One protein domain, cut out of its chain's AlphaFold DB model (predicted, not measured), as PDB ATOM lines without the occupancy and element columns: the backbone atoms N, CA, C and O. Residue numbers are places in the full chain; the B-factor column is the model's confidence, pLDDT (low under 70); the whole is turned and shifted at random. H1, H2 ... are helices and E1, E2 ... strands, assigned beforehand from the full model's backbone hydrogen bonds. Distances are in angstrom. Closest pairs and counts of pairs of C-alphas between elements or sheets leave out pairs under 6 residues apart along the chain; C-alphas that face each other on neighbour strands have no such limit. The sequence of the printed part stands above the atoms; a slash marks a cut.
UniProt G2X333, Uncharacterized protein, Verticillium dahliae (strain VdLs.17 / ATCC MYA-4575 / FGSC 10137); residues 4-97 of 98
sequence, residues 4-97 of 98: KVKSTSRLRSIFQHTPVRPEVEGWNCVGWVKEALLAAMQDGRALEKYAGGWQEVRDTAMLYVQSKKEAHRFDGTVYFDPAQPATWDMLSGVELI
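What this domain is: This is residues 4 to 97 of the 98 residues of an uncharacterized protein of Verticillium dahliae (strain VdLs.17 / ATCC MYA-4575 / FGSC 10137) (UniProt G2X333). What is the shape? Crossed helices H1 and H2 form one lobe, with E1 at one end; long H3 runs away from it, with the small antiparallel hairpin E2 E3 near its side. Residues 22 to 27 and 74 to 79 stick out. What builds it? The printed part has 94 residues, its named elements H1 H2 E1 H3 E2 E3 in chain order; by class it is mostly helix, with helices holding 42 of the 52 residues in named elements; it is loose, radius of gyration of the C-alphas 15.9 A, spans 42 by 34 by 21 A.

Where its parts are: Where are the helices? H1 is residues 8 to 17, 14.1 A, from C-alpha 8 at (108.573, 261.327, 237.969); H2 29 to 43, 21.0 A; H3 54 to 70, 24.6 A. The strands? E1 is 47 to 50, 6.8 A; E2 87 to 89, 6.5 A; E3 94 to 96, 6.2 A, ending at C-alpha (112.144, 281.667, 230.609).

How they stand to each other: How do helices stand? H2, with residues 36 to 40 alone, touches H1, opposite ways at a steep tilt of 52 degrees; closest C-alphas, Phe 15 and Ala 36, 5.7 A. H2, with residues 34 to 38 alone, only just touches H3's residue 54: 3 C-alpha pairs within 8 A, closest Lys 34 and Trp 54, 6.2 A. Every helix O i to N i+4 pair is within hydrogen-bond range. The strands? Hairpin E2 E3 has N 89 and O 94 within hydrogen-bond range, 2.8 A; E1 pairs with no named strand.

The domain as a whole: How large? The farthest C-alphas, Arg 45 and Thr 77, are 44.7 A apart; the printed part has no cut. What else? Links H1 to H2 and H3 to E2 are long; residues 84 to 85 have pLDDT under 70.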
ATOM      1  N   LYS A   4     103.855 270.838 235.570       94.31
ATOM      2  CA  LYS A   4     104.684 270.532 236.728       94.31
ATOM      3  C   LYS A   4     104.523 269.061 237.086       94.31
ATOM      4  O   LYS A   4     103.406 268.569 237.252       94.31
ATOM      5  N   VAL A   5     105.643 268.357 237.196       96.06
ATOM      6  CA  VAL A   5     105.663 266.921 237.488       96.06
ATOM      7  C   VAL A   5     105.415 266.699 238.975       96.06
ATOM      8  O   VAL A   5     106.158 267.202 239.813       96.06
ATOM      9  N   LYS A   6     104.383 265.915 239.295       97.06
ATOM     10  CA  LYS A   6     104.083 265.459 240.658       97.06
ATOM     11  C   LYS A   6     104.821 264.167 240.991       97.06
ATOM     12  O   LYS A   6     105.296 263.986 242.105       97.06
ATOM     13  N   SER A   7     104.897 263.252 240.024       97.69
ATOM     14  CA  SER A   7     105.532 261.949 240.199       97.69
ATOM     15  C   SER A   7     106.326 261.561 238.957       97.69
ATOM     16  O   SER A   7     105.775 261.129 237.945       97.69
ATOM     17  N   THR A   8     107.650 261.674 239.058       97.25
ATOM     18  CA  THR A   8     108.573 261.327 237.969       97.25
ATOM     19  C   THR A   8     108.524 259.843 237.621       97.25
ATOM     20  O   THR A   8     108.632 259.489 236.452       97.25
ATOM     21  N   SER A   9     108.342 258.960 238.608       97.81
ATOM     22  CA  SER A   9     108.234 257.515 238.373       97.81
ATOM     23  C   SER A   9     106.983 257.165 237.569       97.81
ATOM     24  O   SER A   9     107.073 256.398 236.611       97.81
ATOM     25  N   ARG A  10     105.836 257.779 237.891       97.56
ATOM     26  CA  ARG A  10     104.601 257.615 237.110       97.56
ATOM     27  C   ARG A  10     104.736 258.181 235.711       97.56
ATOM     28  O   ARG A  10     104.434 257.478 234.758       97.56
ATOM     29  N   LEU A  11     105.236 259.410 235.590       97.38
ATOM     30  CA  LEU A  11     105.420 260.046 234.287       97.38
ATOM     31  C   LEU A  11     106.338 259.213 233.384       97.38
ATOM     32  O   LEU A  11     106.011 258.961 232.228       97.38
ATOM     33  N   ARG A  12     107.449 258.708 233.936       98.00
ATOM     34  CA  ARG A  12     108.351 257.789 233.235       98.00
ATOM     35  C   ARG A  12     107.631 256.518 232.800       98.00
ATOM     36  O   ARG A  12     107.786 256.116 231.654       98.00
ATOM     37  N   SER A  13     106.854 255.907 233.692       98.06
ATOM     38  CA  SER A  13     106.080 254.706 233.376       98.06
ATOM     39  C   SER A  13     105.100 254.967 232.229       98.06
ATOM     40  O   SER A  13     105.088 254.205 231.270       98.06
ATOM     41  N   ILE A  14     104.362 256.079 232.257       98.12
ATOM     42  CA  ILE A  14     103.441 256.475 231.181       98.12
ATOM     43  C   ILE A  14     104.180 256.618 229.851       98.12
ATOM     44  O   ILE A  14     103.754 256.051 228.848       98.12
ATOM     45  N   PHE A  15     105.315 257.321 229.835       97.06
ATOM     46  CA  PHE A  15     106.093 257.517 228.611       97.06
ATOM     47  C   PHE A  15     106.645 256.196 228.068       97.06
ATOM     48  O   PHE A  15     106.553 255.946 226.874       97.06
ATOM     49  N   GLN A  16     107.153 255.316 228.932       97.38
ATOM     50  CA  GLN A  16     107.646 253.995 228.523       97.38
ATOM     51  C   GLN A  16     106.551 253.095 227.940       97.38
ATOM     52  O   GLN A  16     106.841 252.286 227.066       97.38
ATOM     53  N   HIS A  17     105.311 253.235 228.410       97.50
ATOM     54  CA  HIS A  17     104.170 252.464 227.909       97.50
ATOM     55  C   HIS A  17     103.427 253.157 226.761       97.50
ATOM     56  O   HIS A  17     102.507 252.565 226.203       97.50
ATOM     57  N   THR A  18     103.803 254.385 226.390       97.62
ATOM     58  CA  THR A  18     103.227 255.061 225.223       97.62
ATOM     59  C   THR A  18     103.868 254.476 223.963       97.62
ATOM     60  O   THR A  18     105.067 254.677 223.741       97.62
ATOM     61  N   PRO A  19     103.113 253.739 223.131       95.56
ATOM     62  CA  PRO A  19     103.685 253.010 222.009       95.56
ATOM     63  C   PRO A  19     104.130 253.954 220.891       95.56
ATOM     64  O   PRO A  19     103.532 255.000 220.636       95.56
ATOM     65  N   VAL A  20     105.175 253.546 220.176       95.81
ATOM     66  CA  VAL A  20     105.550 254.136 218.889       95.81
ATOM     67  C   VAL A  20     104.895 253.287 217.806       95.81
ATOM     68  O   VAL A  20     105.058 252.071 217.823       95.81
ATOM     69  N   ARG A  21     104.157 253.918 216.887       93.44
ATOM     70  CA  ARG A  21     103.374 253.239 215.845       93.44
ATOM     71  C   ARG A  21     103.843 253.620 214.436       93.44
ATOM     72  O   ARG A  21     103.125 254.336 213.740       93.44
ATOM     73  N   PRO A  22     105.065 253.235 214.018       90.88
ATOM     74  CA  PRO A  22     105.604 253.600 212.703       90.88
ATOM     75  C   PRO A  22     104.760 253.081 211.527       90.88
ATOM     76  O   PRO A  22     104.867 253.603 210.423       90.88
ATOM     77  N   GLU A  23     103.933 252.065 211.758       95.06
ATOM     78  CA  GLU A  23     103.005 251.486 210.793       95.06
ATOM     79  C   GLU A  23     101.772 252.357 210.511       95.06
ATOM     80  O   GLU A  23     101.102 252.158 209.499       95.06
ATOM     81  N   VAL A  24     101.455 253.314 211.388       94.81
ATOM     82  CA  VAL A  24     100.324 254.224 211.193       94.81
ATOM     83  C   VAL A  24     100.748 255.343 210.246       94.81
ATOM     84  O   VAL A  24     101.702 256.077 210.513       94.81
ATOM     85  N   GLU A  25     100.022 255.502 209.139       94.75
ATOM     86  CA  GLU A  25     100.282 256.571 208.175       94.75
ATOM     87  C   GLU A  25     100.254 257.949 208.858       94.75
ATOM     88  O   GLU A  25      99.348 258.277 209.627       94.75
ATOM     89  N   GLY A  26     101.284 258.758 208.601       91.75
ATOM     90  CA  GLY A  26     101.433 260.078 209.215       91.75
ATOM     91  C   GLY A  26     101.917 260.065 210.672       91.75
ATOM     92  O   GLY A  26     102.016 261.136 211.277       91.75
ATOM     93  N   TRP A  27     102.255 258.902 211.243       94.88
ATOM     94  CA  TRP A  27     102.842 258.829 212.579       94.88
ATOM     95  C   TRP A  27     104.207 259.515 212.635       94.88
ATOM     96  O   TRP A  27     105.084 259.312 211.797       94.88
ATOM     97  N   ASN A  28     104.401 260.341 213.659       95.00
ATOM     98  CA  ASN A  28     105.642 261.066 213.891       95.00
ATOM     99  C   ASN A  28     105.804 261.381 215.385       95.00
ATOM    100  O   ASN A  28     104.974 261.014 216.223       95.00
ATOM    101  N   CYS A  29     106.875 262.093 215.730       92.94
ATOM    102  CA  CYS A  29     107.143 262.499 217.107       92.94
ATOM    103  C   CYS A  29     106.030 263.374 217.712       92.94
ATOM    104  O   CYS A  29     105.765 263.266 218.904       92.94
ATOM    105  N   VAL A  30     105.336 264.189 216.911       94.50
ATOM    106  CA  VAL A  30     104.207 265.014 217.371       94.50
ATOM    107  C   VAL A  30     103.030 264.125 217.780       94.50
ATOM    108  O   VAL A  30     102.421 264.364 218.822       94.50
ATOM    109  N   GLY A  31     102.752 263.072 217.005       95.50
ATOM    110  CA  GLY A  31     101.756 262.050 217.343       95.50
ATOM    111  C   GLY A  31     102.073 261.338 218.659       95.50
ATOM    112  O   GLY A  31     101.207 261.231 219.526       95.50
ATOM    113  N   TRP A  32     103.334 260.949 218.865       97.25
ATOM    114  CA  TRP A  32     103.752 260.333 220.127       97.25
ATOM    115  C   TRP A  32     103.617 261.294 221.320       97.25
ATOM    116  O   TRP A  32     103.052 260.922 222.346       97.25
ATOM    117  N   VAL A  33     104.070 262.550 221.186       96.19
ATOM    118  CA  VAL A  33     103.972 263.552 222.266       96.19
ATOM    119  C   VAL A  33     102.513 263.830 222.627       96.19
ATOM    120  O   VAL A  33     102.204 263.952 223.812       96.19
ATOM    121  N   LYS A  34     101.611 263.883 221.638       96.00
ATOM    122  CA  LYS A  34     100.167 264.007 221.870       96.00
ATOM    123  C   LYS A  34      99.664 262.925 222.812       96.00
ATOM    124  O   LYS A  34      99.016 263.232 223.809       96.00
ATOM    125  N   GLU A  35      99.950 261.669 222.495       96.81
ATOM    126  CA  GLU A  35      99.459 260.542 223.282       96.81
ATOM    127  C   GLU A  35     100.096 260.477 224.665       96.81
ATOM    128  O   GLU A  35      99.379 260.334 225.653       96.81
ATOM    129  N   ALA A  36     101.413 260.670 224.753       97.06
ATOM    130  CA  ALA A  36     102.135 260.678 226.020       97.06
ATOM    131  C   ALA A  36     101.618 261.776 226.964       97.06
ATOM    132  O   ALA A  36     101.431 261.544 228.162       97.06
ATOM    133  N   LEU A  37     101.353 262.974 226.430       96.25
ATOM    134  CA  LEU A  37     100.823 264.093 227.203       96.25
ATOM    135  C   LEU A  37      99.389 263.828 227.670       96.25
ATOM    136  O   LEU A  37      99.092 264.022 228.847       96.25
ATOM    137  N   LEU A  38      98.516 263.357 226.774       96.38
ATOM    138  CA  LEU A  38      97.131 263.033 227.121       96.38
ATOM    139  C   LEU A  38      97.066 261.918 228.170       96.38
ATOM    140  O   LEU A  38      96.317 262.046 229.136       96.38
ATOM    141  N   ALA A  39      97.892 260.879 228.045       97.06
ATOM    142  CA  ALA A  39      97.987 259.815 229.040       97.06
ATOM    143  C   ALA A  39      98.468 260.346 230.403       97.06
ATOM    144  O   ALA A  39      97.935 259.967 231.447       97.06
ATOM    145  N   ALA A  40      99.431 261.276 230.416       96.62
ATOM    146  CA  ALA A  40      99.906 261.901 231.648       96.62
ATOM    147  C   ALA A  40      98.862 262.801 232.321       96.62
ATOM    148  O   ALA A  40      98.773 262.816 233.551       96.62
ATOM    149  N   MET A  41      98.055 263.516 231.534       94.94
ATOM    150  CA  MET A  41      96.921 264.298 232.036       94.94
ATOM    151  C   MET A  41      95.829 263.384 232.608       94.94
ATOM    152  O   MET A  41      95.330 263.636 233.704       94.94
ATOM    153  N   GLN A  42      95.501 262.297 231.904       95.56
ATOM    154  CA  GLN A  42      94.470 261.334 232.307       95.56
ATOM    155  C   GLN A  42      94.841 260.532 233.560       95.56
ATOM    156  O   GLN A  42      93.957 260.210 234.349       95.56
ATOM    157  N   ASP A  43      96.126 260.232 233.792       96.31
ATOM    158  CA  ASP A  43      96.558 259.539 235.017       96.31
ATOM    159  C   ASP A  43      96.217 260.330 236.294       96.31
ATOM    160  O   ASP A  43      96.078 259.738 237.368       96.31
ATOM    161  N   GLY A  44      96.121 261.664 236.207       93.31
ATOM    162  CA  GLY A  44      95.748 262.556 237.314       93.31
ATOM    163  C   GLY A  44      96.716 262.555 238.509       93.31
ATOM    164  O   GLY A  44      96.476 263.228 239.513       93.31
ATOM    165  N   ARG A  45      97.810 261.785 238.439       96.12
ATOM    166  CA  ARG A  45      98.786 261.599 239.525       96.12
ATOM    167  C   ARG A  45     100.222 261.850 239.079       96.12
ATOM    168  O   ARG A  45     101.080 262.083 239.931       96.12
ATOM    169  N   ALA A  46     100.490 261.825 237.775       96.31
ATOM    170  CA  ALA A  46     101.789 262.144 237.199       96.31
ATOM    171  C   ALA A  46     102.086 263.652 237.214       96.31
ATOM    172  O   ALA A  46     103.214 264.048 237.516       96.31
ATOM    173  N   LEU A  47     101.082 264.489 236.935       95.50
ATOM    174  CA  LEU A  47     101.203 265.946 236.850       95.50
ATOM    175  C   LEU A  47     100.460 266.628 238.009       95.50
ATOM    176  O   LEU A  47      99.396 266.177 238.420       95.50
ATOM    177  N   GLU A  48     101.035 267.704 238.548       92.50
ATOM    178  CA  GLU A  48     100.421 268.534 239.597       92.50
ATOM    179  C   GLU A  48      99.568 269.652 238.985       92.50
ATOM    180  O   GLU A  48      98.432 269.872 239.388       92.50
ATOM    181  N   LYS A  49     100.126 270.339 237.985       90.81
ATOM    182  CA  LYS A  49      99.477 271.394 237.202       90.81
ATOM    183  C   LYS A  49      99.929 271.250 235.758       90.81
ATOM    184  O   LYS A  49     101.090 270.923 235.521       90.81
ATOM    185  N   TYR A  50      99.053 271.504 234.800       91.50
ATOM    186  CA  TYR A  50      99.400 271.489 233.384       91.50
ATOM    187  C   TYR A  50      98.656 272.589 232.636       91.50
ATOM    188  O   TYR A  50      97.582 273.025 233.049       91.50
ATOM    189  N   ALA A  51      99.289 273.078 231.579       83.50
ATOM    190  CA  ALA A  51      98.745 274.082 230.696       83.50
ATOM    191  C   ALA A  51      97.781 273.394 229.736       83.50
ATOM    192  O   ALA A  51      98.220 272.711 228.812       83.50
ATOM    193  N   GLY A  52      96.487 273.578 229.983       87.44
ATOM    194  CA  GLY A  52      95.465 273.315 228.985       87.44
ATOM    195  C   GLY A  52      95.421 271.884 228.442       87.44
ATOM    196  O   GLY A  52      95.870 270.934 229.083       87.44
ATOM    197  N   GLY A  53      94.849 271.736 227.251       91.56
ATOM    198  CA  GLY A  53      94.806 270.485 226.494       91.56
ATOM    199  C   GLY A  53      95.901 270.376 225.429       91.56
ATOM    200  O   GLY A  53      96.657 271.308 225.160       91.56
ATOM    201  N   TRP A  54      95.947 269.225 224.749       94.44
ATOM    202  CA  TRP A  54      96.888 268.979 223.648       94.44
ATOM    203  C   TRP A  54      96.886 270.086 222.582       94.44
ATOM    204  O   TRP A  54      97.951 270.499 222.124       94.44
ATOM    205  N   GLN A  55      95.700 270.555 222.183       95.31
ATOM    206  CA  GLN A  55      95.561 271.548 221.119       95.31
ATOM    207  C   GLN A  55      96.259 272.862 221.493       95.31
ATOM    208  O   GLN A  55      97.084 273.355 220.731       95.31
ATOM    209  N   GLU A  56      96.016 273.365 222.704       94.75
ATOM    210  CA  GLU A  56      96.625 274.599 223.209       94.75
ATOM    211  C   GLU A  56      98.149 274.470 223.324       94.75
ATOM    212  O   GLU A  56      98.881 275.381 222.932       94.75
ATOM    213  N   VAL A  57      98.644 273.318 223.795       94.94
ATOM    214  CA  VAL A  57     100.086 273.023 223.854       94.94
ATOM    215  C   VAL A  57     100.723 273.044 222.470       94.94
ATOM    216  O   VAL A  57     101.758 273.686 222.276       94.94
ATOM    217  N   ARG A  58     100.109 272.371 221.495       95.31
ATOM    218  CA  ARG A  58     100.608 272.338 220.119       95.31
ATOM    219  C   ARG A  58     100.613 273.735 219.510       95.31
ATOM    220  O   ARG A  58     101.623 274.139 218.937       95.31
ATOM    221  N   ASP A  59      99.513 274.462 219.632       95.12
ATOM    222  CA  ASP A  59      99.362 275.761 218.982       95.12
ATOM    223  C   ASP A  59     100.316 276.793 219.593       95.12
ATOM    224  O   ASP A  59     100.973 277.527 218.858       95.12
ATOM    225  N   THR A  60     100.524 276.754 220.912       94.81
ATOM    226  CA  THR A  60     101.521 277.599 221.588       94.81
ATOM    227  C   THR A  60     102.947 277.251 221.162       94.81
ATOM    228  O   THR A  60     103.756 278.147 220.922       94.81
ATOM    229  N   ALA A  61     103.274 275.962 221.015       93.62
ATOM    230  CA  ALA A  61     104.586 275.547 220.523       93.62
ATOM    231  C   ALA A  61     104.839 276.044 219.089       93.62
ATOM    232  O   ALA A  61     105.921 276.562 218.802       93.62
ATOM    233  N   MET A  62     103.844 275.932 218.203       94.56
ATOM    234  CA  MET A  62     103.944 276.419 216.823       94.56
ATOM    235  C   MET A  62     104.058 277.944 216.763       94.56
ATOM    236  O   MET A  62     104.912 278.452 216.037       94.56
ATOM    237  N   LEU A  63     103.259 278.660 217.560       93.69
ATOM    238  CA  LEU A  63     103.315 280.116 217.674       93.69
ATOM    239  C   LEU A  63     104.702 280.572 218.127       93.69
ATOM    240  O   LEU A  63     105.323 281.406 217.479       93.69
ATOM    241  N   TYR A  64     105.242 279.960 219.179       92.56
ATOM    242  CA  TYR A  64     106.554 280.326 219.699       92.56
ATOM    243  C   TYR A  64     107.697 280.016 218.718       92.56
ATOM    244  O   TYR A  64     108.653 280.783 218.601       92.56
ATOM    245  N   VAL A  65     107.614 278.909 217.969       90.94
ATOM    246  CA  VAL A  65     108.560 278.633 216.876       90.94
ATOM    247  C   VAL A  65     108.489 279.720 215.805       90.94
ATOM    248  O   VAL A  65     109.538 280.173 215.350       90.94
ATOM    249  N   GLN A  66     107.287 280.150 215.429       92.25
ATOM    250  CA  GLN A  66     107.090 281.198 214.434       92.25
ATOM    251  C   GLN A  66     107.652 282.547 214.908       92.25
ATOM    252  O   GLN A  66     108.450 283.146 214.191       92.25
ATOM    253  N   SER A  67     107.371 282.961 216.149       90.75
ATOM    254  CA  SER A  67     107.910 284.207 216.712       90.75
ATOM    255  C   SER A  67     109.442 284.236 216.734       90.75
ATOM    256  O   SER A  67     110.055 285.262 216.458       90.75
ATOM    257  N   LYS A  68     110.099 283.099 217.006       89.19
ATOM    258  CA  LYS A  68     111.571 283.015 216.956       89.19
ATOM    259  C   LYS A  68     112.133 283.154 215.541       89.19
ATOM    260  O   LYS A  68     113.228 283.692 215.395       89.19
ATOM    261  N   LYS A  69     111.416 282.658 214.525       88.62
ATOM    262  CA  LYS A  69     111.797 282.823 213.113       88.62
ATOM    263  C   LYS A  69     111.683 284.281 212.684       88.62
ATOM    264  O   LYS A  69     112.605 284.793 212.072       88.62
ATOM    265  N   GLU A  70     110.590 284.945 213.049       89.62
ATOM    266  CA  GLU A  70     110.377 286.375 212.775       89.62
ATOM    267  C   GLU A  70     111.414 287.259 213.473       89.62
ATOM    268  O   GLU A  70     111.840 288.270 212.929       89.62
ATOM    269  N   ALA A  71     111.879 286.843 214.651       87.38
ATOM    270  CA  ALA A  71     112.970 287.499 215.363       87.38
ATOM    271  C   ALA A  71     114.373 287.138 214.831       87.38
ATOM    272  O   ALA A  71     115.363 287.534 215.442       87.38
ATOM    273  N   HIS A  72     114.479 286.351 213.752       87.06
ATOM    274  CA  HIS A  72     115.737 285.910 213.135       87.06
ATOM    275  C   HIS A  72     116.710 285.168 214.079       87.06
ATOM    276  O   HIS A  72     117.859 284.910 213.730       87.06
ATOM    277  N   ARG A  73     116.257 284.739 215.268       82.12
ATOM    278  CA  ARG A  73     117.116 284.277 216.383       82.12
ATOM    279  C   ARG A  73     118.023 283.085 216.058       82.12
ATOM    280  O   ARG A  73     118.975 282.836 216.789       82.12
ATOM    281  N   PHE A  74     117.700 282.318 215.017       81.06
ATOM    282  CA  PHE A  74     118.365 281.055 214.687       81.06
ATOM    283  C   PHE A  74     118.711 280.904 213.198       81.06
ATOM    284  O   PHE A  74     119.096 279.814 212.786       81.06
ATOM    285  N   ASP A  75     118.557 281.951 212.380       81.31
ATOM    286  CA  ASP A  75     118.804 281.870 210.929       81.31
ATOM    287  C   ASP A  75     120.176 282.418 210.493       81.31
ATOM    288  O   ASP A  75     120.521 282.354 209.315       81.31
ATOM    289  N   GLY A  76     120.977 282.909 211.445       78.94
ATOM    290  CA  GLY A  76     122.315 283.452 211.200       78.94
ATOM    291  C   GLY A  76     122.339 284.925 210.780       78.94
ATOM    292  O   GLY A  76     123.424 285.467 210.579       78.94
ATOM    293  N   THR A  77     121.180 285.584 210.678       82.19
ATOM    294  CA  THR A  77     121.077 287.009 210.312       82.19
ATOM    295  C   THR A  77     121.356 287.937 211.498       82.19
ATOM    296  O   THR A  77     121.815 289.063 211.311       82.19
ATOM    297  N   VAL A  78     121.119 287.469 212.726       79.81
ATOM    298  CA  VAL A  78     121.443 288.182 213.974       79.81
ATOM    299  C   VAL A  78     122.409 287.363 214.829       79.81
ATOM    300  O   VAL A  78     122.526 286.147 214.665       79.81
ATOM    301  N   TYR A  79     123.107 288.031 215.754       82.81
ATOM    302  CA  TYR A  79     123.954 287.351 216.733       82.81
ATOM    303  C   TYR A  79     123.104 286.386 217.566       82.81
ATOM    304  O   TYR A  79     122.134 286.795 218.205       82.81
ATOM    305  N   PHE A  80     123.467 285.104 217.549       81.25
ATOM    306  CA  PHE A  80     122.838 284.106 218.401       81.25
ATOM    307  C   PHE A  80     123.248 284.356 219.853       81.25
ATOM    308  O   PHE A  80     124.421 284.191 220.187       81.25
ATOM    309  N   ASP A  81     122.287 284.733 220.696       79.25
ATOM    310  CA  ASP A  81     122.501 284.932 222.128       79.25
ATOM    311  C   ASP A  81     122.365 283.600 222.895       79.25
ATOM    312  O   ASP A  81     121.251 283.078 223.038       79.25
ATOM    313  N   PRO A  82     123.464 283.038 223.435       77.06
ATOM    314  CA  PRO A  82     123.419 281.803 224.213       77.06
ATOM    315  C   PRO A  82     122.693 281.966 225.557       77.06
ATOM    316  O   PRO A  82     122.275 280.965 226.139       77.06
ATOM    317  N   ALA A  83     122.548 283.199 226.057       77.38
ATOM    318  CA  ALA A  83     121.860 283.502 227.308       77.38
ATOM    319  C   ALA A  83     120.331 283.537 227.158       77.38
ATOM    320  O   ALA A  83     119.622 283.590 228.160       77.38
ATOM    321  N   GLN A  84     119.806 283.452 225.930       69.50
ATOM    322  CA  GLN A  84     118.372 283.447 225.654       69.50
ATOM    323  C   GLN A  84     117.905 282.060 225.166       69.50
ATOM    324  O   GLN A  84     117.567 281.888 223.984       69.50
ATOM    325  N   PRO A  85     117.880 281.030 226.039       66.69
ATOM    326  CA  PRO A  85     117.443 279.703 225.648       66.69
ATOM    327  C   PRO A  85     115.976 279.724 225.235       66.69
ATOM    328  O   PRO A  85     115.135 280.405 225.817       66.69
ATOM    329  N   ALA A  86     115.654 278.916 224.233       74.94
ATOM    330  CA  ALA A  86     114.332 278.911 223.644       74.94
ATOM    331  C   ALA A  86     113.321 278.077 224.456       74.94
ATOM    332  O   ALA A  86     112.857 277.036 223.978       74.94
ATOM    333  N   THR A  87     112.983 278.504 225.676       86.75
ATOM    334  CA  THR A  87     112.022 277.798 226.540       86.75
ATOM    335  C   THR A  87     110.833 278.680 226.898       86.75
ATOM    336  O   THR A  87     110.932 279.571 227.730       86.75
ATOM    337  N   TRP A  88     109.662 278.372 226.340       90.88
ATOM    338  CA  TRP A  88     108.406 279.027 226.707       90.88
ATOM    339  C   TRP A  88     107.734 278.328 227.891       90.88
ATOM    340  O   TRP A  88     107.482 277.125 227.812       90.88
ATOM    341  N   ASP A  89     107.421 279.034 228.975       92.12
ATOM    342  CA  ASP A  89     106.573 278.550 230.067       92.12
ATOM    343  C   ASP A  89     105.101 278.886 229.821       92.12
ATOM    344  O   ASP A  89     104.659 280.019 229.988       92.12
ATOM    345  N   MET A  90     104.311 277.864 229.496       94.12
ATOM    346  CA  MET A  90     102.873 278.004 229.298       94.12
ATOM    347  C   MET A  90     102.087 278.176 230.600       94.12
ATOM    348  O   MET A  90     100.948 278.624 230.548       94.12
ATOM    349  N   LEU A  91     102.647 277.819 231.764       90.94
ATOM    350  CA  LEU A  91     101.956 278.012 233.044       90.94
ATOM    351  C   LEU A  91     101.937 279.482 233.469       90.94
ATOM    352  O   LEU A  91     101.005 279.892 234.162       90.94
ATOM    353  N   SER A  92     102.958 280.233 233.056       90.00
ATOM    354  CA  SER A  92     103.142 281.651 233.376       90.00
ATOM    355  C   SER A  92     102.974 282.563 232.153       90.00
ATOM    356  O   SER A  92     102.872 283.773 232.311       90.00
ATOM    357  N   GLY A  93     102.922 281.999 230.940       89.31
ATOM    358  CA  GLY A  93     102.756 282.744 229.688       89.31
ATOM    359  C   GLY A  93     103.977 283.577 229.297       89.31
ATOM    360  O   GLY A  93     103.816 284.615 228.663       89.31
ATOM    361  N   VAL A  94     105.179 283.153 229.697       88.94
ATOM    362  CA  VAL A  94     106.425 283.903 229.477       88.94
ATOM    363  C   VAL A  94     107.523 283.006 228.924       88.94
ATOM    364  O   VAL A  94     107.547 281.799 229.161       88.94
ATOM    365  N   GLU A  95     108.475 283.602 228.216       87.06
ATOM    366  CA  GLU A  95     109.741 282.944 227.911       87.06
ATOM    367  C   GLU A  95     110.629 282.941 229.162       87.06
ATOM    368  O   GLU A  95     110.750 283.956 229.846       87.06
ATOM    369  N   LEU A  96     111.226 281.793 229.484       83.31
ATOM    370  CA  LEU A  96     112.144 281.667 230.609       83.31
ATOM    371  C   LEU A  96     113.560 282.023 230.163       83.31
ATOM    372  O   LEU A  96     114.084 281.431 229.218       83.31
ATOM    373  N   ILE A  97     114.176 282.952 230.890       75.38
ATOM    374  CA  ILE A  97     115.583 283.333 230.765       75.38
ATOM    375  C   ILE A  97     116.299 282.818 232.034       75.38
ATOM    376  O   ILE A  97     115.729 282.989 233.116       75.38
TER     377      ILE A  97